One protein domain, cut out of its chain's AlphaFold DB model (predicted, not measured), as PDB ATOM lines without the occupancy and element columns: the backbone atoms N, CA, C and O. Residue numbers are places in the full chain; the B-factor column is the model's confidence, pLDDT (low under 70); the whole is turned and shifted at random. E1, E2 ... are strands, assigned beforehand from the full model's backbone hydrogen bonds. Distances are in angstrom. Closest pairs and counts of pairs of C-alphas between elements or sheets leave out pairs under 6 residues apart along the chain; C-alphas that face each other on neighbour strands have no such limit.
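Overview. This is residues 76 to 222 of the 230 residues of the protein "Hypothetical protein" of Rotaria magnacalcarata (UniProt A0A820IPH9). What does the model look like? It is a sandwich of two sheets face to face, the four-stranded sheet E6 E7 E8 E9 and the three-stranded sheet E5 E10 E11, and beside its E5 and E6 edge sit two small two-stranded sheets, E1 with E4 and the hairpin E2 and E3, among long loops. What are the sheets made of? The printed part has 147 residues, with no named helix and eleven named strands, E1 to E11 in order along the chain, and all four sheets are antiparallel. How regular and how large is it? The class is all strand, though only 62 of the 147 residues, under half, are in named elements. The whole is compact, with a radius of gyration of the C-alphas of 15.4 A, and it is rounded, spanning 41 by 39 by 27 A.

Arrangement. Which strands pair first along the printed part? E1, residues 93 to 96, and E4, residues 122 to 125, are antiparallel neighbours at 145 degrees, with N 94 and O 124 within hydrogen-bond range at 2.8 A. Between them along the chain come E2, residues 100 to 102, and E3, residues 112 to 114, an antiparallel hairpin at 131 degrees with N 114 and O 100 2.8 A apart. E1 and E3 are apart, and so are E2 and E4. Which strands form the sheet that starts with residue 138? E5, residues 138 to 144, E10, residues 205 to 212, and E11, residues 217 to 221, run side by side in that order, with E5 and E11 as edge strands. E5 and E10 stand at 168 degrees with N 140 and O 209 2.9 A apart, and the hairpin E10 and E11 at 165 degrees with N 212 and O 217 2.9 A apart. Which strands form the other large sheet? E6, residues 160 to 166, E7, residues 174 to 180, E8, residues 183 to 188, and E9, residues 191 to 198, form a twisted meander, each strand the antiparallel neighbour of the one before. Within hydrogen-bond range are N 175 and O 165 across E6 and E7, at 2.8 A, N 185 and O 178 across E7 and E8, at 2.8 A, and N 193 and O 186 across E8 and E9, at 2.8 A. How do the sheets stand to each other? In the sandwich, two sheets face to face, the facing parts are 9.8 A centre to centre, with best planes 21 degrees apart and strands at 28 degrees. The closest C-alphas of E9 and E11 are those of Gly 195 and Leu 220, 6.1 A apart, and those of E5 and E6 are Val 144 and Val 162, 7.6 A apart. E4 and E6 are near each other, with 5 pairs of C-alphas within 10 A.

Along the chain. Where do the first and last strands lie? E1 begins at C-alpha 93, (-5.679, 31.117, 4.946), and E11 ends at C-alpha 221, (-23.722, 40.888, -11.434). How long are the longer strands? From first to last C-alpha, E5 measures 18.8 A, E6 15.8 A, E7 16.4 A, E8 16.0 A, E9 20.0 A and E10 22.4 A. E10 begins at C-alpha 205, (-14.277, 36.886, -14.706).

Size, cuts and confidence. How far does it reach? The two C-alphas farthest apart are those of Tyr 88 and Ala 153, at 43.2 A, and the printed part has no cut. Which links are long? E4 to E5, with 12 residues, and E5 to E6, with 15, are long links. Where is confidence low? The mean pLDDT of the printed part is 86.9, and residues 152 to 157 and 217 to 222, of which 217 to 221 belong to E11, are under 70.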
ATOM      1  N   VAL A  76     -12.479  42.093   4.096       90.06
ATOM      2  CA  VAL A  76     -11.422  41.081   4.130       90.06
ATOM      3  C   VAL A  76     -10.983  40.801   2.703       90.06
ATOM      4  O   VAL A  76     -11.793  40.436   1.853       90.06
ATOM      5  N   LEU A  77      -9.700  41.032   2.438       91.56
ATOM      6  CA  LEU A  77      -9.122  40.964   1.103       91.56
ATOM      7  C   LEU A  77      -7.856  40.118   1.133       91.56
ATOM      8  O   LEU A  77      -6.854  40.536   1.710       91.56
ATOM      9  N   TRP A  78      -7.881  38.985   0.440       93.69
ATOM     10  CA  TRP A  78      -6.673  38.251   0.079       93.69
ATOM     11  C   TRP A  78      -6.214  38.683  -1.310       93.69
ATOM     12  O   TRP A  78      -6.928  38.495  -2.295       93.69
ATOM     13  N   ALA A  79      -5.013  39.254  -1.391       92.81
ATOM     14  CA  ALA A  79      -4.408  39.611  -2.673       92.81
ATOM     15  C   ALA A  79      -3.842  38.386  -3.416       92.81
ATOM     16  O   ALA A  79      -3.701  38.424  -4.633       92.81
ATOM     17  N   PHE A  80      -3.527  37.311  -2.679       95.00
ATOM     18  CA  PHE A  80      -2.871  36.098  -3.182       95.00
ATOM     19  C   PHE A  80      -1.551  36.351  -3.926       95.00
ATOM     20  O   PHE A  80      -1.198  35.630  -4.864       95.00
ATOM     21  N   ASP A  81      -0.797  37.352  -3.470       93.56
ATOM     22  CA  ASP A  81       0.533  37.665  -3.985       93.56
ATOM     23  C   ASP A  81       1.597  36.865  -3.216       93.56
ATOM     24  O   ASP A  81       2.165  37.318  -2.220       93.56
ATOM     25  N   ASN A  82       1.788  35.608  -3.626       94.88
ATOM     26  CA  ASN A  82       2.667  34.608  -3.007       94.88
ATOM     27  C   ASN A  82       2.400  34.288  -1.525       94.88
ATOM     28  O   ASN A  82       3.248  33.693  -0.859       94.88
ATOM     29  N   ASN A  83       1.236  34.648  -0.987       95.88
ATOM     30  CA  ASN A  83       0.850  34.318   0.383       95.88
ATOM     31  C   ASN A  83      -0.680  34.204   0.542       95.88
ATOM     32  O   ASN A  83      -1.440  34.617  -0.337       95.88
ATOM     33  N   LEU A  84      -1.117  33.637   1.672       96.56
ATOM     34  CA  LEU A  84      -2.530  33.451   2.037       96.56
ATOM     35  C   LEU A  84      -2.990  34.410   3.149       96.56
ATOM     36  O   LEU A  84      -4.011  34.162   3.794       96.56
ATOM     37  N   HIS A  85      -2.251  35.486   3.409       94.31
ATOM     38  CA  HIS A  85      -2.647  36.484   4.395       94.31
ATOM     39  C   HIS A  85      -3.655  37.453   3.781       94.31
ATOM     40  O   HIS A  85      -3.517  37.882   2.632       94.31
ATOM     41  N   ASP A  86      -4.699  37.781   4.537       93.12
ATOM     42  CA  ASP A  86      -5.528  38.926   4.193       93.12
ATOM     43  C   ASP A  86      -4.760  40.222   4.493       93.12
ATOM     44  O   ASP A  86      -3.797  40.230   5.262       93.12
ATOM     45  N   LEU A  87      -5.217  41.335   3.918       90.50
ATOM     46  CA  LEU A  87      -4.586  42.654   4.030       90.50
ATOM     47  C   LEU A  87      -4.281  43.084   5.478       90.50
ATOM     48  O   LEU A  87      -3.347  43.854   5.699       90.50
ATOM     49  N   TYR A  88      -5.049  42.591   6.451       89.19
ATOM     50  CA  TYR A  88      -4.922  42.975   7.850       89.19
ATOM     51  C   TYR A  88      -4.477  41.844   8.781       89.19
ATOM     52  O   TYR A  88      -4.433  42.052   9.995       89.19
ATOM     53  N   ASN A  89      -4.114  40.679   8.237       89.94
ATOM     54  CA  ASN A  89      -3.724  39.482   8.988       89.94
ATOM     55  C   ASN A  89      -4.777  38.980   9.988       89.94
ATOM     56  O   ASN A  89      -4.428  38.279  10.941       89.94
ATOM     57  N   ASN A  90      -6.046  39.319   9.777       86.62
ATOM     58  CA  ASN A  90      -7.133  38.880  10.638       86.62
ATOM     59  C   ASN A  90      -7.598  37.467  10.280       86.62
ATOM     60  O   ASN A  90      -7.865  36.687  11.176       86.62
ATOM     61  N   PHE A  91      -7.683  37.116   8.999       91.25
ATOM     62  CA  PHE A  91      -8.258  35.865   8.499       91.25
ATOM     63  C   PHE A  91      -7.240  35.140   7.616       91.25
ATOM     64  O   PHE A  91      -7.362  35.077   6.394       91.25
ATOM     65  N   GLN A  92      -6.192  34.597   8.226       92.75
ATOM     66  CA  GLN A  92      -5.133  33.926   7.474       92.75
ATOM     67  C   GLN A  92      -5.625  32.593   6.897       92.75
ATOM     68  O   GLN A  92      -6.206  31.767   7.604       92.75
ATOM     69  N   GLY A  93      -5.382  32.380   5.605       94.62
ATOM     70  CA  GLY A  93      -5.679  31.117   4.946       94.62
ATOM     71  C   GLY A  93      -4.610  30.064   5.235       94.62
ATOM     72  O   GLY A  93      -3.413  30.343   5.233       94.62
ATOM     73  N   VAL A  94      -5.049  28.826   5.419       96.19
ATOM     74  CA  VAL A  94      -4.207  27.636   5.533       96.19
ATOM     75  C   VAL A  94      -4.440  26.774   4.302       96.19
ATOM     76  O   VAL A  94      -5.564  26.358   4.017       96.19
ATOM     77  N   GLY A  95      -3.376  26.544   3.538       96.81
ATOM     78  CA  GLY A  95      -3.429  25.726   2.334       96.81
ATOM     79  C   GLY A  95      -3.419  24.233   2.652       96.81
ATOM     80  O   GLY A  95      -2.612  23.777   3.458       96.81
ATOM     81  N   SER A  96      -4.264  23.467   1.968       97.75
ATOM     82  CA  SER A  96      -4.263  22.003   1.994       97.75
ATOM     83  C   SER A  96      -3.741  21.441   0.673       97.75
ATOM     84  O   SER A  96      -4.049  21.967  -0.400       97.75
ATOM     85  N   ASN A  97      -2.939  20.376   0.747       97.38
ATOM     86  CA  ASN A  97      -2.325  19.698  -0.405       97.38
ATOM     87  C   ASN A  97      -1.452  20.602  -1.305       97.38
ATOM     88  O   ASN A  97      -1.277  20.341  -2.497       97.38
ATOM     89  N   GLY A  98      -0.874  21.657  -0.727       96.75
ATOM     90  CA  GLY A  98       0.123  22.527  -1.362       96.75
ATOM     91  C   GLY A  98      -0.404  23.443  -2.474       96.75
ATOM     92  O   GLY A  98       0.072  23.320  -3.605       96.75
ATOM     93  N   PRO A  99      -1.337  24.376  -2.192       97.56
ATOM     94  CA  PRO A  99      -1.721  25.416  -3.146       97.56
ATOM     95  C   PRO A  99      -0.506  26.160  -3.695       97.56
ATOM     96  O   PRO A  99       0.483  26.368  -2.992       97.56
ATOM     97  N   THR A 100      -0.587  26.580  -4.953       96.94
ATOM     98  CA  THR A 100       0.519  27.267  -5.634       96.94
ATOM     99  C   THR A 100       0.087  28.643  -6.107       96.94
ATOM    100  O   THR A 100      -1.098  28.969  -6.089       96.94
ATOM    101  N   TYR A 101       1.046  29.450  -6.552       96.25
ATOM    102  CA  TYR A 101       0.790  30.780  -7.091       96.25
ATOM    103  C   TYR A 101       1.227  30.852  -8.549       96.25
ATOM    104  O   TYR A 101       2.240  30.264  -8.931       96.25
ATOM    105  N   ARG A 102       0.453  31.551  -9.384       94.12
ATOM    106  CA  ARG A 102       0.753  31.727 -10.811       94.12
ATOM    107  C   ARG A 102       0.831  33.198 -11.181       94.12
ATOM    108  O   ARG A 102       0.009  33.996 -10.745       94.12
ATOM    109  N   SER A 103       1.808  33.531 -12.017       91.62
ATOM    110  CA  SER A 103       2.021  34.872 -12.565       91.62
ATOM    111  C   SER A 103       1.683  34.903 -14.069       91.62
ATOM    112  O   SER A 103       1.860  33.878 -14.737       91.62
ATOM    113  N   PRO A 104       1.229  36.042 -14.625       88.19
ATOM    114  CA  PRO A 104       0.818  37.249 -13.908       88.19
ATOM    115  C   PRO A 104      -0.568  37.099 -13.270       88.19
ATOM    116  O   PRO A 104      -1.427  36.364 -13.769       88.19
ATOM    117  N   GLY A 105      -0.795  37.839 -12.183       84.50
ATOM    118  CA  GLY A 105      -2.139  38.094 -11.673       84.50
ATOM    119  C   GLY A 105      -2.999  38.880 -12.676       84.50
ATOM    120  O   GLY A 105      -2.556  39.253 -13.766       84.50
ATOM    121  N   ILE A 106      -4.252  39.164 -12.310       83.31
ATOM    122  CA  ILE A 106      -5.222  39.830 -13.203       83.31
ATOM    123  C   ILE A 106      -4.771  41.219 -13.687       83.31
ATOM    124  O   ILE A 106      -5.130  41.643 -14.782       83.31
ATOM    125  N   THR A 107      -3.960  41.925 -12.900       79.38
ATOM    126  CA  THR A 107      -3.470  43.275 -13.218       79.38
ATOM    127  C   THR A 107      -2.232  43.277 -14.118       79.38
ATOM    128  O   THR A 107      -1.721  44.347 -14.442       79.38
ATOM    129  N   GLY A 108      -1.723  42.103 -14.506       83.81
ATOM    130  CA  GLY A 108      -0.434  41.969 -15.189       83.81
ATOM    131  C   GLY A 108       0.775  41.941 -14.245       83.81
ATOM    132  O   GLY A 108       1.886  41.703 -14.708       83.81
ATOM    133  N   TYR A 109       0.565  42.123 -12.938       84.38
ATOM    134  CA  TYR A 109       1.596  42.081 -11.895       84.38
ATOM    135  C   TYR A 109       1.213  41.093 -10.786       84.38
ATOM    136  O   TYR A 109       0.057  40.671 -10.690       84.38
ATOM    137  N   GLY A 110       2.194  40.726  -9.956       91.00
ATOM    138  CA  GLY A 110       2.016  39.800  -8.836       91.00
ATOM    139  C   GLY A 110       1.582  38.401  -9.272       91.00
ATOM    140  O   GLY A 110       1.801  37.977 -10.419       91.00
ATOM    141  N   THR A 111       0.950  37.683  -8.348       94.62
ATOM    142  CA  THR A 111       0.414  36.340  -8.589       94.62
ATOM    143  C   THR A 111      -1.063  36.194  -8.242       94.62
ATOM    144  O   THR A 111      -1.649  37.025  -7.559       94.62
ATOM    145  N   CYS A 112      -1.670  35.103  -8.704       94.69
ATOM    146  CA  CYS A 112      -2.945  34.601  -8.207       94.69
ATOM    147  C   CYS A 112      -2.770  33.247  -7.511       94.69
ATOM    148  O   CYS A 112      -1.846  32.494  -7.826       94.69
ATOM    149  N   LEU A 113      -3.699  32.913  -6.613       96.69
ATOM    150  CA  LEU A 113      -3.831  31.567  -6.063       96.69
ATOM    151  C   LEU A 113      -4.251  30.589  -7.168       96.69
ATOM    152  O   LEU A 113      -5.202  30.839  -7.909       96.69
ATOM    153  N   TYR A 114      -3.566  29.453  -7.249       95.69
ATOM    154  CA  TYR A 114      -3.890  28.353  -8.143       95.69
ATOM    155  C   TYR A 114      -4.114  27.065  -7.352       95.69
ATOM    156  O   TYR A 114      -3.229  26.600  -6.626       95.69
ATOM    157  N   LEU A 115      -5.296  26.477  -7.543       95.38
ATOM    158  CA  LEU A 115      -5.724  25.231  -6.916       95.38
ATOM    159  C   LEU A 115      -5.891  24.146  -7.979       95.38
ATOM    160  O   LEU A 115      -6.628  24.315  -8.950       95.38
ATOM    161  N   ASN A 116      -5.200  23.026  -7.790       92.31
ATOM    162  CA  ASN A 116      -5.282  21.858  -8.653       92.31
ATOM    163  C   ASN A 116      -6.276  20.831  -8.093       92.31
ATOM    164  O   ASN A 116      -6.048  20.243  -7.032       92.31
ATOM    165  N   ALA A 117      -7.346  20.569  -8.847       88.75
ATOM    166  CA  ALA A 117      -8.363  19.585  -8.489       88.75
ATOM    167  C   ALA A 117      -7.812  18.150  -8.407       88.75
ATOM    168  O   ALA A 117      -8.210  17.401  -7.520       88.75
ATOM    169  N   THR A 118      -6.854  17.772  -9.265       90.00
ATOM    170  CA  THR A 118      -6.219  16.437  -9.240       90.00
ATOM    171  C   THR A 118      -5.441  16.193  -7.947       90.00
ATOM    172  O   THR A 118      -5.294  15.054  -7.519       90.00
ATOM    173  N   SER A 119      -4.966  17.264  -7.312       94.06
ATOM    174  CA  SER A 119      -4.274  17.219  -6.022       94.06
ATOM    175  C   SER A 119      -5.194  17.574  -4.847       94.06
ATOM    176  O   SER A 119      -4.703  17.748  -3.739       94.06
ATOM    177  N   SER A 120      -6.506  17.719  -5.079       92.88
ATOM    178  CA  SER A 120      -7.504  18.084  -4.062       92.88
ATOM    179  C   SER A 120      -7.088  19.297  -3.217       92.88
ATOM    180  O   SER A 120      -7.154  19.269  -1.988       92.88
ATOM    181  N   GLN A 121      -6.597  20.347  -3.877       96.25
ATOM    182  CA  GLN A 121      -6.079  21.535  -3.200       96.25
ATOM    183  C   GLN A 121      -7.194  22.471  -2.752       96.25
ATOM    184  O   GLN A 121      -8.161  22.702  -3.479       96.25
ATOM    185  N   SER A 122      -7.018  23.064  -1.577       96.12
ATOM    186  CA  SER A 122      -7.941  24.052  -1.026       96.12
ATOM    187  C   SER A 122      -7.215  25.048  -0.129       96.12
ATOM    188  O   SER A 122      -6.055  24.855   0.242       96.12
ATOM    189  N   VAL A 123      -7.910  26.128   0.214       96.62
ATOM    190  CA  VAL A 123      -7.509  27.064   1.262       96.62
ATOM    191  C   VAL A 123      -8.669  27.187   2.235       96.62
ATOM    192  O   VAL A 123      -9.822  27.294   1.819       96.62
ATOM    193  N   THR A 124      -8.369  27.165   3.526       95.00
ATOM    194  CA  THR A 124      -9.368  27.284   4.588       95.00
ATOM    195  C   THR A 124      -8.903  28.304   5.611       95.00
ATOM    196  O   THR A 124      -7.728  28.339   5.959       95.00
ATOM    197  N   VAL A 125      -9.819  29.125   6.111       93.31
ATOM    198  CA  VAL A 125      -9.576  29.928   7.314       93.31
ATOM    199  C   VAL A 125      -9.984  29.074   8.508       93.31
ATOM    200  O   VAL A 125     -11.118  28.600   8.564       93.31
ATOM    201  N   LEU A 126      -9.047  28.810   9.416       87.06
ATOM    202  CA  LEU A 126      -9.315  27.989  10.597       87.06
ATOM    203  C   LEU A 126     -10.105  28.785  11.636       87.06
ATOM    204  O   LEU A 126      -9.839  29.963  11.849       87.06
ATOM    205  N   THR A 127     -11.023  28.116  12.330       80.81
ATOM    206  CA  THR A 127     -11.741  28.703  13.462       80.81
ATOM    207  C   THR A 127     -10.926  28.534  14.751       80.81
ATOM    208  O   THR A 127     -10.599  27.395  15.094       80.81
ATOM    209  N   PRO A 128     -10.671  29.610  15.524       79.94
ATOM    210  CA  PRO A 128     -10.939  31.020  15.219       79.94
ATOM    211  C   PRO A 128      -9.843  31.669  14.341       79.94
ATOM    212  O   PRO A 128      -8.677  31.284  14.457       79.94
ATOM    213  N   PRO A 129     -10.181  32.709  13.550       81.81
ATOM    214  CA  PRO A 129     -11.483  33.380  13.467       81.81
ATOM    215  C   PRO A 129     -12.429  32.761  12.434       81.81
ATOM    216  O   PRO A 129     -12.016  32.051  11.527       81.81
ATOM    217  N   PHE A 130     -13.723  33.059  12.551       79.06
ATOM    218  CA  PHE A 130     -14.722  32.651  11.566       79.06
ATOM    219  C   PHE A 130     -15.521  33.860  11.084       79.06
ATOM    220  O   PHE A 130     -15.726  34.825  11.823       79.06
ATOM    221  N   PHE A 131     -15.992  33.801   9.841       83.75
ATOM    222  CA  PHE A 131     -16.936  34.782   9.319       83.75
ATOM    223  C   PHE A 131     -18.321  34.467   9.867       83.75
ATOM    224  O   PHE A 131     -18.914  33.459   9.491       83.75
ATOM    225  N   ASN A 132     -18.857  35.296  10.757       82.88
ATOM    226  CA  ASN A 132     -20.250  35.140  11.151       82.88
ATOM    227  C   ASN A 132     -21.159  35.720  10.062       82.88
ATOM    228  O   ASN A 132     -21.480  36.906  10.087       82.88
ATOM    229  N   MET A 133     -21.520  34.884   9.089       85.06
ATOM    230  CA  MET A 133     -22.412  35.249   7.982       85.06
ATOM    231  C   MET A 133     -23.874  34.857   8.252       85.06
ATOM    232  O   MET A 133     -24.760  35.200   7.465       85.06
ATOM    233  N   ALA A 134     -24.152  34.171   9.364       84.69
ATOM    234  CA  ALA A 134     -25.486  33.687   9.698       84.69
ATOM    235  C   ALA A 134     -26.463  34.851   9.908       84.69
ATOM    236  O   ALA A 134     -26.185  35.770  10.674       84.69
ATOM    237  N   LEU A 135     -27.624  34.788   9.245       84.75
ATOM    238  CA  LEU A 135     -28.691  35.797   9.346       84.75
ATOM    239  C   LEU A 135     -28.222  37.227   8.998       84.75
ATOM    240  O   LEU A 135     -28.754  38.213   9.513       84.75
ATOM    241  N   THR A 136     -27.214  37.352   8.129       86.00
ATOM    242  CA  THR A 136     -26.671  38.646   7.696       86.00
ATOM    243  C   THR A 136     -26.663  38.779   6.180       86.00
ATOM    244  O   THR A 136     -26.531  37.804   5.442       86.00
ATOM    245  N   SER A 137     -26.801  40.015   5.703       87.62
ATOM    246  CA  SER A 137     -26.549  40.357   4.302       87.62
ATOM    247  C   SER A 137     -25.046  40.474   4.065       87.62
ATOM    248  O   SER A 137     -24.341  41.071   4.877       87.62
ATOM    249  N   PHE A 138     -24.558  39.977   2.932       87.69
ATOM    250  CA  PHE A 138     -23.143  40.064   2.578       87.69
ATOM    251  C   PHE A 138     -22.954  40.332   1.089       87.69
ATOM    252  O   PHE A 138     -23.846  40.095   0.272       87.69
ATOM    253  N   SER A 139     -21.760  40.802   0.742       87.75
ATOM    254  CA  SER A 139     -21.311  40.891  -0.642       87.75
ATOM    255  C   SER A 139     -19.965  40.192  -0.780       87.75
ATOM    256  O   SER A 139     -19.096  40.368   0.072       87.75
ATOM    257  N   LEU A 140     -19.791  39.420  -1.848       90.06
ATOM    258  CA  LEU A 140     -18.535  38.750  -2.177       90.06
ATOM    259  C   LEU A 140     -18.069  39.198  -3.557       90.06
ATOM    260  O   LEU A 140     -18.849  39.226  -4.509       90.06
ATOM    261  N   PHE A 141     -16.784  39.522  -3.655       89.50
ATOM    262  CA  PHE A 141     -16.144  39.933  -4.896       89.50
ATOM    263  C   PHE A 141     -14.903  39.078  -5.120       89.50
ATOM    264  O   PHE A 141     -14.055  38.985  -4.235       89.50
ATOM    265  N   ALA A 142     -14.796  38.443  -6.285       90.62
ATOM    266  CA  ALA A 142     -13.659  37.587  -6.601       90.62
ATOM    267  C   ALA A 142     -13.333  37.615  -8.093       90.62
ATOM    268  O   ALA A 142     -14.222  37.587  -8.942       90.62
ATOM    269  N   TRP A 143     -12.043  37.609  -8.418       90.19
ATOM    270  CA  TRP A 143     -11.585  37.290  -9.767       90.19
ATOM    271  C   TRP A 143     -11.364  35.787  -9.875       90.19
ATOM    272  O   TRP A 143     -10.597  35.217  -9.103       90.19
ATOM    273  N   VAL A 144     -12.012  35.147 -10.847       91.00
ATOM    274  CA  VAL A 144     -11.909  33.700 -11.069       91.00
ATOM    275  C   VAL A 144     -11.540  33.392 -12.515       91.00
ATOM    276  O   VAL A 144     -11.990  34.062 -13.447       91.00
ATOM    277  N   LYS A 145     -10.716  32.361 -12.707       90.44
ATOM    278  CA  LYS A 145     -10.348  31.826 -14.021       90.44
ATOM    279  C   LYS A 145     -10.239  30.314 -13.932       90.44
ATOM    280  O   LYS A 145      -9.243  29.774 -13.458       90.44
ATOM    281  N   ALA A 146     -11.266  29.632 -14.412       90.69
ATOM    282  CA  ALA A 146     -11.289  28.180 -14.433       90.69
ATOM    283  C   ALA A 146     -10.509  27.642 -15.644       90.69
ATOM    284  O   ALA A 146     -10.723  28.087 -16.774       90.69
ATOM    285  N   THR A 147      -9.618  26.670 -15.435       89.44
ATOM    286  CA  THR A 147      -8.938  25.945 -16.531       89.44
ATOM    287  C   THR A 147      -9.794  24.814 -17.095       89.44
ATOM    288  O   THR A 147      -9.629  24.423 -18.245       89.44
ATOM    289  N   SER A 148     -10.732  24.320 -16.292       88.00
ATOM    290  CA  SER A 148     -11.732  23.314 -16.638       88.00
ATOM    291  C   SER A 148     -13.063  23.732 -16.032       88.00
ATOM    292  O   SER A 148     -13.091  24.272 -14.932       88.00
ATOM    293  N   LEU A 149     -14.163  23.478 -16.730       86.38
ATOM    294  CA  LEU A 149     -15.509  23.736 -16.229       86.38
ATOM    295  C   LEU A 149     -16.351  22.485 -16.425       86.38
ATOM    296  O   LEU A 149     -16.273  21.850 -17.477       86.38
ATOM    297  N   HIS A 150     -17.175  22.158 -15.433       78.69
ATOM    298  CA  HIS A 150     -18.154  21.094 -15.585       78.69
ATOM    299  C   HIS A 150     -19.194  21.457 -16.645       78.69
ATOM    300  O   HIS A 150     -19.712  22.576 -16.668       78.69
ATOM    301  N   ASN A 151     -19.513  20.480 -17.489       72.25
ATOM    302  CA  ASN A 151     -20.627  20.514 -18.424       72.25
ATOM    303  C   ASN A 151     -21.347  19.160 -18.361       72.25
ATOM    304  O   ASN A 151     -20.692  18.123 -18.495       72.25
ATOM    305  N   ALA A 152     -22.674  19.173 -18.203       66.69
ATOM    306  CA  ALA A 152     -23.543  17.995 -18.206       66.69
ATOM    307  C   ALA A 152     -23.254  16.994 -19.347       66.69
ATOM    308  O   ALA A 152     -23.406  15.791 -19.156       66.69
ATOM    309  N   ALA A 153     -22.752  17.454 -20.499       65.94
ATOM    310  CA  ALA A 153     -22.351  16.591 -21.616       65.94
ATOM    311  C   ALA A 153     -21.170  15.639 -21.311       65.94
ATOM    312  O   ALA A 153     -20.965  14.668 -22.031       65.94
ATOM    313  N   THR A 154     -20.381  15.912 -20.266       64.81
ATOM    314  CA  THR A 154     -19.171  15.143 -19.903       64.81
ATOM    315  C   THR A 154     -19.399  14.101 -18.803       64.81
ATOM    316  O   THR A 154     -18.472  13.376 -18.457       64.81
ATOM    317  N   GLY A 155     -20.611  14.016 -18.238       61.28
ATOM    318  CA  GLY A 155     -20.998  12.998 -17.248       61.28
ATOM    319  C   GLY A 155     -20.330  13.090 -15.865       61.28
ATOM    320  O   GLY A 155     -20.655  12.296 -14.989       61.28
ATOM    321  N   SER A 156     -19.419  14.041 -15.634       61.62
ATOM    322  CA  SER A 156     -18.687  14.179 -14.366       61.62
ATOM    323  C   SER A 156     -19.270  15.295 -13.502       61.62
ATOM    324  O   SER A 156     -19.029  16.450 -13.816       61.62
ATOM    325  N   TYR A 157     -20.010  14.999 -12.430       63.09
ATOM    326  CA  TYR A 157     -20.625  15.995 -11.529       63.09
ATOM    327  C   TYR A 157     -19.605  16.669 -10.588       63.09
ATOM    328  O   TYR A 157     -19.612  16.426  -9.384       63.09
ATOM    329  N   SER A 158     -18.695  17.490 -11.117       77.06
ATOM    330  CA  SER A 158     -17.706  18.209 -10.297       77.06
ATOM    331  C   SER A 158     -17.899  19.721 -10.367       77.06
ATOM    332  O   SER A 158     -17.593  20.350 -11.380       77.06
ATOM    333  N   ASP A 159     -18.351  20.322  -9.278       87.50
ATOM    334  CA  ASP A 159     -18.468  21.772  -9.185       87.50
ATOM    335  C   ASP A 159     -17.094  22.433  -9.016       87.50
ATOM    336  O   ASP A 159     -16.198  21.895  -8.363       87.50
ATOM    337  N   ASN A 160     -16.922  23.628  -9.583       89.56
ATOM    338  CA  ASN A 160     -15.740  24.442  -9.297       89.56
ATOM    339  C   ASN A 160     -16.088  25.383  -8.149       89.56
ATOM    340  O   ASN A 160     -16.867  26.317  -8.340       89.56
ATOM    341  N   ALA A 161     -15.537  25.129  -6.966       90.75
ATOM    342  CA  ALA A 161     -15.774  25.977  -5.806       90.75
ATOM    343  C   ALA A 161     -15.084  27.339  -5.962       90.75
ATOM    344  O   ALA A 161     -13.920  27.415  -6.357       90.75
ATOM    345  N   VAL A 162     -15.807  28.408  -5.630       92.38
ATOM    346  CA  VAL A 162     -15.264  29.768  -5.500       92.38
ATOM    347  C   VAL A 162     -15.139  30.127  -4.023       92.38
ATOM    348  O   VAL A 162     -14.088  30.583  -3.585       92.38
ATOM    349  N   PHE A 163     -16.202  29.896  -3.254       93.56
ATOM    350  CA  PHE A 163     -16.248  30.130  -1.815       93.56
ATOM    351  C   PHE A 163     -17.326  29.244  -1.194       93.56
ATOM    352  O   PHE A 163     -18.365  29.007  -1.809       93.56
ATOM    353  N   SER A 164     -17.108  28.770   0.025       92.00
ATOM    354  CA  SER A 164     -18.140  28.070   0.783       92.00
ATOM    355  C   SER A 164     -17.955  28.275   2.279       92.00
ATOM    356  O   SER A 164     -16.845  28.486   2.769       92.00
ATOM    357  N   GLN A 165     -19.066  28.188   3.003       91.06
ATOM    358  CA  GLN A 165     -19.089  28.101   4.454       91.06
ATOM    359  C   GLN A 165     -20.213  27.151   4.846       91.06
ATOM    360  O   GLN A 165     -21.369  27.375   4.506       91.06
ATOM    361  N   CYS A 166     -19.865  26.065   5.528       88.75
ATOM    362  CA  CYS A 166     -20.773  24.943   5.720       88.75
ATOM    363  C   CYS A 166     -20.700  24.456   7.161       88.75
ATOM    364  O   CYS A 166     -19.630  24.055   7.621       88.75
ATOM    365  N   GLN A 167     -21.827  24.536   7.871       88.06
ATOM    366  CA  GLN A 167     -21.976  23.979   9.211       88.06
ATOM    367  C   GLN A 167     -22.387  22.506   9.115       88.06
ATOM    368  O   GLN A 167     -21.689  21.635   9.634       88.06
ATOM    369  N   GLN A 168     -23.500  22.233   8.427       87.19
ATOM    370  CA  GLN A 168     -24.040  20.897   8.177       87.19
ATOM    371  C   GLN A 168     -24.798  20.871   6.855       87.19
ATOM    372  O   GLN A 168     -25.435  21.851   6.483       87.19
ATOM    373  N   THR A 169     -24.780  19.734   6.159       87.00
ATOM    374  CA  THR A 169     -25.485  19.532   4.881       87.00
ATOM    375  C   THR A 169     -26.997  19.368   5.089       87.00
ATOM    376  O   THR A 169     -27.567  18.311   4.813       87.00
ATOM    377  N   VAL A 170     -27.624  20.404   5.637       86.19
ATOM    378  CA  VAL A 170     -29.060  20.570   5.867       86.19
ATOM    379  C   VAL A 170     -29.490  21.933   5.327       86.19
ATOM    380  O   VAL A 170     -28.642  22.800   5.106       86.19
ATOM    381  N   LEU A 171     -30.792  22.090   5.065       83.56
ATOM    382  CA  LEU A 171     -31.370  23.292   4.455       83.56
ATOM    383  C   LEU A 171     -30.867  24.555   5.175       83.56
ATOM    384  O   LEU A 171     -30.865  24.597   6.402       83.56
ATOM    385  N   ASP A 172     -30.411  25.542   4.404       80.81
ATOM    386  CA  ASP A 172     -29.931  26.852   4.874       80.81
ATOM    387  C   ASP A 172     -28.641  26.875   5.730       80.81
ATOM    388  O   ASP A 172     -28.184  27.950   6.119       80.81
ATOM    389  N   GLU A 173     -27.974  25.735   5.971       87.94
ATOM    390  CA  GLU A 173     -26.769  25.663   6.830       87.94
ATOM    391  C   GLU A 173     -25.435  25.464   6.085       87.94
ATOM    392  O   GLU A 173     -24.360  25.462   6.703       87.94
ATOM    393  N   CYS A 174     -25.469  25.327   4.757       89.75
ATOM    394  CA  CYS A 174     -24.263  25.287   3.927       89.75
ATOM    395  C   CYS A 174     -24.356  26.227   2.745       89.75
ATOM    396  O   CYS A 174     -24.954  25.885   1.733       89.75
ATOM    397  N   LEU A 175     -23.704  27.380   2.882       91.06
ATOM    398  CA  LEU A 175     -23.480  28.323   1.804       91.06
ATOM    399  C   LEU A 175     -22.444  27.757   0.833       91.06
ATOM    400  O   LEU A 175     -21.306  27.456   1.218       91.06
ATOM    401  N   HIS A 176     -22.793  27.715  -0.447       90.94
ATOM    402  CA  HIS A 176     -21.858  27.426  -1.524       90.94
ATOM    403  C   HIS A 176     -21.986  28.436  -2.661       90.94
ATOM    404  O   HIS A 176     -23.066  28.798  -3.122       90.94
ATOM    405  N   ILE A 177     -20.828  28.885  -3.133       91.94
ATOM    406  CA  ILE A 177     -20.670  29.665  -4.351       91.94
ATOM    407  C   ILE A 177     -19.793  28.840  -5.279       91.94
ATOM    408  O   ILE A 177     -18.605  28.618  -5.019       91.94
ATOM    409  N   ILE A 178     -20.397  28.361  -6.357       91.00
ATOM    410  CA  ILE A 178     -19.813  27.342  -7.229       91.00
ATOM    411  C   ILE A 178     -20.057  27.676  -8.693       91.00
ATOM    412  O   ILE A 178     -20.987  28.398  -9.029       91.00
ATOM    413  N   VAL A 179     -19.258  27.099  -9.585       89.69
ATOM    414  CA  VAL A 179     -19.578  27.031 -11.012       89.69
ATOM    415  C   VAL A 179     -20.006  25.613 -11.367       89.69
ATOM    416  O   VAL A 179     -19.194  24.685 -11.304       89.69
ATOM    417  N   ARG A 180     -21.260  25.480 -11.809       88.00
ATOM    418  CA  ARG A 180     -21.909  24.237 -12.243       88.00
ATOM    419  C   ARG A 180     -22.493  24.441 -13.636       88.00
ATOM    420  O   ARG A 180     -23.076  25.478 -13.919       88.00
ATOM    421  N   ASN A 181     -22.312  23.485 -14.547       87.38
ATOM    422  CA  ASN A 181     -22.781  23.598 -15.938       87.38
ATOM    423  C   ASN A 181     -22.360  24.906 -16.633       87.38
ATOM    424  O   ASN A 181     -23.079  25.421 -17.481       87.38
ATOM    425  N   GLN A 182     -21.186  25.436 -16.273       88.81
ATOM    426  CA  GLN A 182     -20.649  26.716 -16.754       88.81
ATOM    427  C   GLN A 182     -21.429  27.963 -16.306       88.81
ATOM    428  O   GLN A 182     -21.129  29.053 -16.780       88.81
ATOM    429  N   TYR A 183     -22.367  27.843 -15.372       88.50
ATOM    430  CA  TYR A 183     -23.026  28.971 -14.720       88.50
ATOM    431  C   TYR A 183     -22.570  29.049 -13.271       88.50
ATOM    432  O   TYR A 183     -22.287  28.032 -12.640       88.50
ATOM    433  N   LEU A 184     -22.465  30.262 -12.743       89.44
ATOM    434  CA  LEU A 184     -22.219  30.432 -11.319       89.44
ATOM    435  C   LEU A 184     -23.527  30.260 -10.558       89.44
ATOM    436  O   LEU A 184     -24.558  30.769 -10.987       89.44
ATOM    437  N   TYR A 185     -23.454  29.581  -9.430       89.06
ATOM    438  CA  TYR A 185     -24.537  29.420  -8.488       89.06
ATOM    439  C   TYR A 185     -24.125  30.027  -7.158       89.06
ATOM    440  O   TYR A 185     -22.988  29.858  -6.713       89.06
ATOM    441  N   LEU A 186     -25.068  30.729  -6.549       90.00
ATOM    442  CA  LEU A 186     -25.081  31.022  -5.127       90.00
ATOM    443  C   LEU A 186     -26.191  30.152  -4.556       90.00
ATOM    444  O   LEU A 186     -27.285  30.146  -5.107       90.00
ATOM    445  N   GLY A 187     -25.937  29.433  -3.480       87.00
ATOM    446  CA  GLY A 187     -26.995  28.660  -2.862       87.00
ATOM    447  C   GLY A 187     -26.691  28.306  -1.432       87.00
ATOM    448  O   GLY A 187     -25.547  28.398  -0.974       87.00
ATOM    449  N   PHE A 188     -27.747  27.891  -0.755       87.19
ATOM    450  CA  PHE A 188     -27.636  27.079   0.436       87.19
ATOM    451  C   PHE A 188     -27.972  25.635   0.071       87.19
ATOM    452  O   PHE A 188     -28.472  25.357  -1.018       87.19
ATOM    453  N   TYR A 189     -27.680  24.680   0.948       83.06
ATOM    454  CA  TYR A 189     -28.039  23.285   0.703       83.06
ATOM    455  C   TYR A 189     -29.525  23.169   0.304       83.06
ATOM    456  O   TYR A 189     -30.389  23.516   1.098       83.06
ATOM    457  N   TRP A 190     -29.799  22.664  -0.907       79.31
ATOM    458  CA  TRP A 190     -31.133  22.542  -1.536       79.31
ATOM    459  C   TRP A 190     -31.839  23.833  -1.990       79.31
ATOM    460  O   TRP A 190     -32.954  23.734  -2.501       79.31
ATOM    461  N   ASP A 191     -31.194  24.998  -1.918       79.88
ATOM    462  CA  ASP A 191     -31.752  26.273  -2.390       79.88
ATOM    463  C   ASP A 191     -30.715  27.061  -3.210       79.88
ATOM    464  O   ASP A 191     -30.009  27.939  -2.710       79.88
ATOM    465  N   ASP A 192     -30.582  26.680  -4.483       83.75
ATOM    466  CA  ASP A 192     -29.601  27.231  -5.420       83.75
ATOM    467  C   ASP A 192     -30.247  28.257  -6.360       83.75
ATOM    468  O   ASP A 192     -31.198  27.944  -7.080       83.75
ATOM    469  N   ILE A 193     -29.641  29.439  -6.484       86.12
ATOM    470  CA  ILE A 193     -29.930  30.391  -7.559       86.12
ATOM    471  C   ILE A 193     -28.820  30.364  -8.612       86.12
ATOM    472  O   ILE A 193     -27.626  30.383  -8.304       86.12
ATOM    473  N   SER A 194     -29.204  30.336  -9.889       87.25
ATOM    474  CA  SER A 194     -28.259  30.359 -11.005       87.25
ATOM    475  C   SER A 194     -28.060  31.761 -11.566       87.25
ATOM    476  O   SER A 194     -29.015  32.492 -11.828       87.25
ATOM    477  N   GLY A 195     -26.816  32.074 -11.890       84.94
ATOM    478  CA  GLY A 195     -26.461  33.178 -12.761       84.94
ATOM    479  C   GLY A 195     -26.925  32.995 -14.202       84.94
ATOM    480  O   GLY A 195     -27.129  31.880 -14.670       84.94
ATOM    481  N   VAL A 196     -27.001  34.100 -14.944       84.31
ATOM    482  CA  VAL A 196     -27.393  34.099 -16.368       84.31
ATOM    483  C   VAL A 196     -26.204  34.044 -17.334       84.31
ATOM    484  O   VAL A 196     -26.367  33.766 -18.521       84.31
ATOM    485  N   THR A 197     -24.991  34.310 -16.847       85.06
ATOM    486  CA  THR A 197     -23.780  34.351 -17.674       85.06
ATOM    487  C   THR A 197     -23.127  32.980 -17.751       85.06
ATOM    488  O   THR A 197     -22.778  32.389 -16.729       85.06
ATOM    489  N   ARG A 198     -22.895  32.511 -18.979       88.12
ATOM    490  CA  ARG A 198     -22.151  31.281 -19.244       88.12
ATOM    491  C   ARG A 198     -20.647  31.555 -19.291       88.12
ATOM    492  O   ARG A 198     -20.164  32.300 -20.142       88.12
ATOM    493  N   LEU A 199     -19.908  30.928 -18.387       88.19
ATOM    494  CA  LEU A 199     -18.463  31.044 -18.239       88.19
ATOM    495  C   LEU A 199     -17.730  30.167 -19.262       88.19
ATOM    496  O   LEU A 199     -18.148  29.056 -19.590       88.19
ATOM    497  N   SER A 200     -16.599  30.667 -19.750       90.06
ATOM    498  CA  SER A 200     -15.666  29.925 -20.600       90.06
ATOM    499  C   SER A 200     -14.373  29.633 -19.846       90.06
ATOM    500  O   SER A 200     -13.958  30.388 -18.969       90.06
ATOM    501  N   THR A 201     -13.716  28.529 -20.188       91.50
ATOM    502  CA  THR A 201     -12.404  28.195 -19.624       91.50
ATOM    503  C   THR A 201     -11.350  29.206 -20.061       91.50
ATOM    504  O   THR A 201     -11.422  29.741 -21.164       91.50
ATOM    505  N   ASN A 202     -10.321  29.402 -19.239       89.94
ATOM    506  CA  ASN A 202      -9.169  30.264 -19.513       89.94
ATOM    507  C   ASN A 202      -9.495  31.756 -19.718       89.94
ATOM    508  O   ASN A 202      -8.615  32.517 -20.130       89.94
ATOM    509  N   THR A 203     -10.685  32.191 -19.312       88.69
ATOM    510  CA  THR A 203     -11.098  33.596 -19.282       88.69
ATOM    511  C   THR A 203     -11.229  34.062 -17.834       88.69
ATOM    512  O   THR A 203     -11.739  33.329 -16.988       88.69
ATOM    513  N   TRP A 204     -10.728  35.263 -17.539       88.06
ATOM    514  CA  TRP A 204     -10.915  35.895 -16.235       88.06
ATOM    515  C   TRP A 204     -12.303  36.524 -16.140       88.06
ATOM    516  O   TRP A 204     -12.712  37.256 -17.039       88.06
ATOM    517  N   TYR A 205     -12.989  36.282 -15.027       87.25
ATOM    518  CA  TYR A 205     -14.277  36.886 -14.706       87.25
ATOM    519  C   TYR A 205     -14.219  37.549 -13.334       87.25
ATOM    520  O   TYR A 205     -13.685  36.967 -12.391       87.25
ATOM    521  N   HIS A 206     -14.797  38.747 -13.224       87.50
ATOM    522  CA  HIS A 206     -15.059  39.384 -11.939       87.50
ATOM    523  C   HIS A 206     -16.455  38.981 -11.473       87.50
ATOM    524  O   HIS A 206     -17.454  39.366 -12.082       87.50
ATOM    525  N   VAL A 207     -16.509  38.166 -10.431       86.50
ATOM    526  CA  VAL A 207     -17.738  37.713  -9.788       86.50
ATOM    527  C   VAL A 207     -18.103  38.734  -8.718       86.50
ATOM    528  O   VAL A 207     -17.328  38.922  -7.785       86.50
ATOM    529  N   CYS A 208     -19.267  39.377  -8.846       86.00
ATOM    530  CA  CYS A 208     -19.848  40.236  -7.814       86.00
ATOM    531  C   CYS A 208     -21.156  39.578  -7.325       86.00
ATOM    532  O   CYS A 208     -22.113  39.444  -8.091       86.00
ATOM    533  N   ILE A 209     -21.206  39.173  -6.058       86.44
ATOM    534  CA  ILE A 209     -22.379  38.569  -5.416       86.44
ATOM    535  C   ILE A 209     -22.882  39.496  -4.324       86.44
ATOM    536  O   ILE A 209     -22.087  40.008  -3.538       86.44
ATOM    537  N   ARG A 210     -24.202  39.651  -4.238       86.44
ATOM    538  CA  ARG A 210     -24.880  40.288  -3.111       86.44
ATOM    539  C   ARG A 210     -25.988  39.376  -2.603       86.44
ATOM    540  O   ARG A 210     -26.873  39.025  -3.375       86.44
ATOM    541  N   TRP A 211     -25.956  39.057  -1.316       87.19
ATOM    542  CA  TRP A 211     -27.023  38.371  -0.593       87.19
ATOM    543  C   TRP A 211     -27.723  39.364   0.329       87.19
ATOM    544  O   TRP A 211     -27.072  40.032   1.139       87.19
ATOM    545  N   ASN A 212     -29.044  39.481   0.208       87.44
ATOM    546  CA  ASN A 212     -29.850  40.303   1.095       87.44
ATOM    547  C   ASN A 212     -30.746  39.429   1.970       87.44
ATOM    548  O   ASN A 212     -31.809  38.994   1.531       87.44
ATOM    549  N   TYR A 213     -30.355  39.258   3.232       84.50
ATOM    550  CA  TYR A 213     -31.082  38.427   4.188       84.50
ATOM    551  C   TYR A 213     -32.531  38.892   4.412       84.50
ATOM    552  O   TYR A 213     -33.425  38.067   4.533       84.50
ATOM    553  N   THR A 214     -32.810  40.201   4.414       85.31
ATOM    554  CA  THR A 214     -34.175  40.689   4.701       85.31
ATOM    555  C   THR A 214     -35.132  40.549   3.525       85.31
ATOM    556  O   THR A 214     -36.344  40.544   3.722       85.31
ATOM    557  N   LYS A 215     -34.598  40.464   2.305       81.69
ATOM    558  CA  LYS A 215     -35.390  40.304   1.082       81.69
ATOM    559  C   LYS A 215     -35.367  38.882   0.537       81.69
ATOM    560  O   LYS A 215     -36.124  38.618  -0.390       81.69
ATOM    561  N   TYR A 216     -34.504  38.019   1.080       72.44
ATOM    562  CA  TYR A 216     -34.176  36.708   0.510       72.44
ATOM    563  C   TYR A 216     -33.894  36.803  -0.994       72.44
ATOM    564  O   TYR A 216     -34.304  35.964  -1.787       72.44
ATOM    565  N   ASP A 217     -33.237  37.895  -1.383       66.94
ATOM    566  CA  ASP A 217     -32.960  38.222  -2.772       66.94
ATOM    567  C   ASP A 217     -31.451  38.284  -2.963       66.94
ATOM    568  O   ASP A 217     -30.701  38.761  -2.097       66.94
ATOM    569  N   SER A 218     -31.012  37.794  -4.111       64.88
ATOM    570  CA  SER A 218     -29.612  37.762  -4.473       64.88
ATOM    571  C   SER A 218     -29.420  38.278  -5.880       64.88
ATOM    572  O   SER A 218     -30.101  37.895  -6.827       64.88
ATOM    573  N   ILE A 219     -28.455  39.181  -6.009       62.94
ATOM    574  CA  ILE A 219     -28.102  39.753  -7.297       62.94
ATOM    575  C   ILE A 219     -26.723  39.235  -7.646       62.94
ATOM    576  O   ILE A 219     -25.744  39.498  -6.939       62.94
ATOM    577  N   LEU A 220     -26.660  38.517  -8.762       63.72
ATOM    578  CA  LEU A 220     -25.411  38.140  -9.387       63.72
ATOM    579  C   LEU A 220     -25.120  39.088 -10.546       63.72
ATOM    580  O   LEU A 220     -25.792  39.042 -11.576       63.72
ATOM    581  N   VAL A 221     -24.112  39.944 -10.385       58.94
ATOM    582  CA  VAL A 221     -23.722  40.888 -11.434       58.94
ATOM    583  C   VAL A 221     -22.436  40.418 -12.098       58.94
ATOM    584  O   VAL A 221     -21.403  40.275 -11.445       58.94
ATOM    585  N   TYR A 222     -22.504  40.244 -13.419       66.81
ATOM    586  CA  TYR A 222     -21.346  40.171 -14.303       66.81
ATOM    587  C   TYR A 222     -21.359  41.342 -15.280       66.81
ATOM    588  O   TYR A 222     -22.377  41.559 -15.933       66.81
TER     589      TYR A 222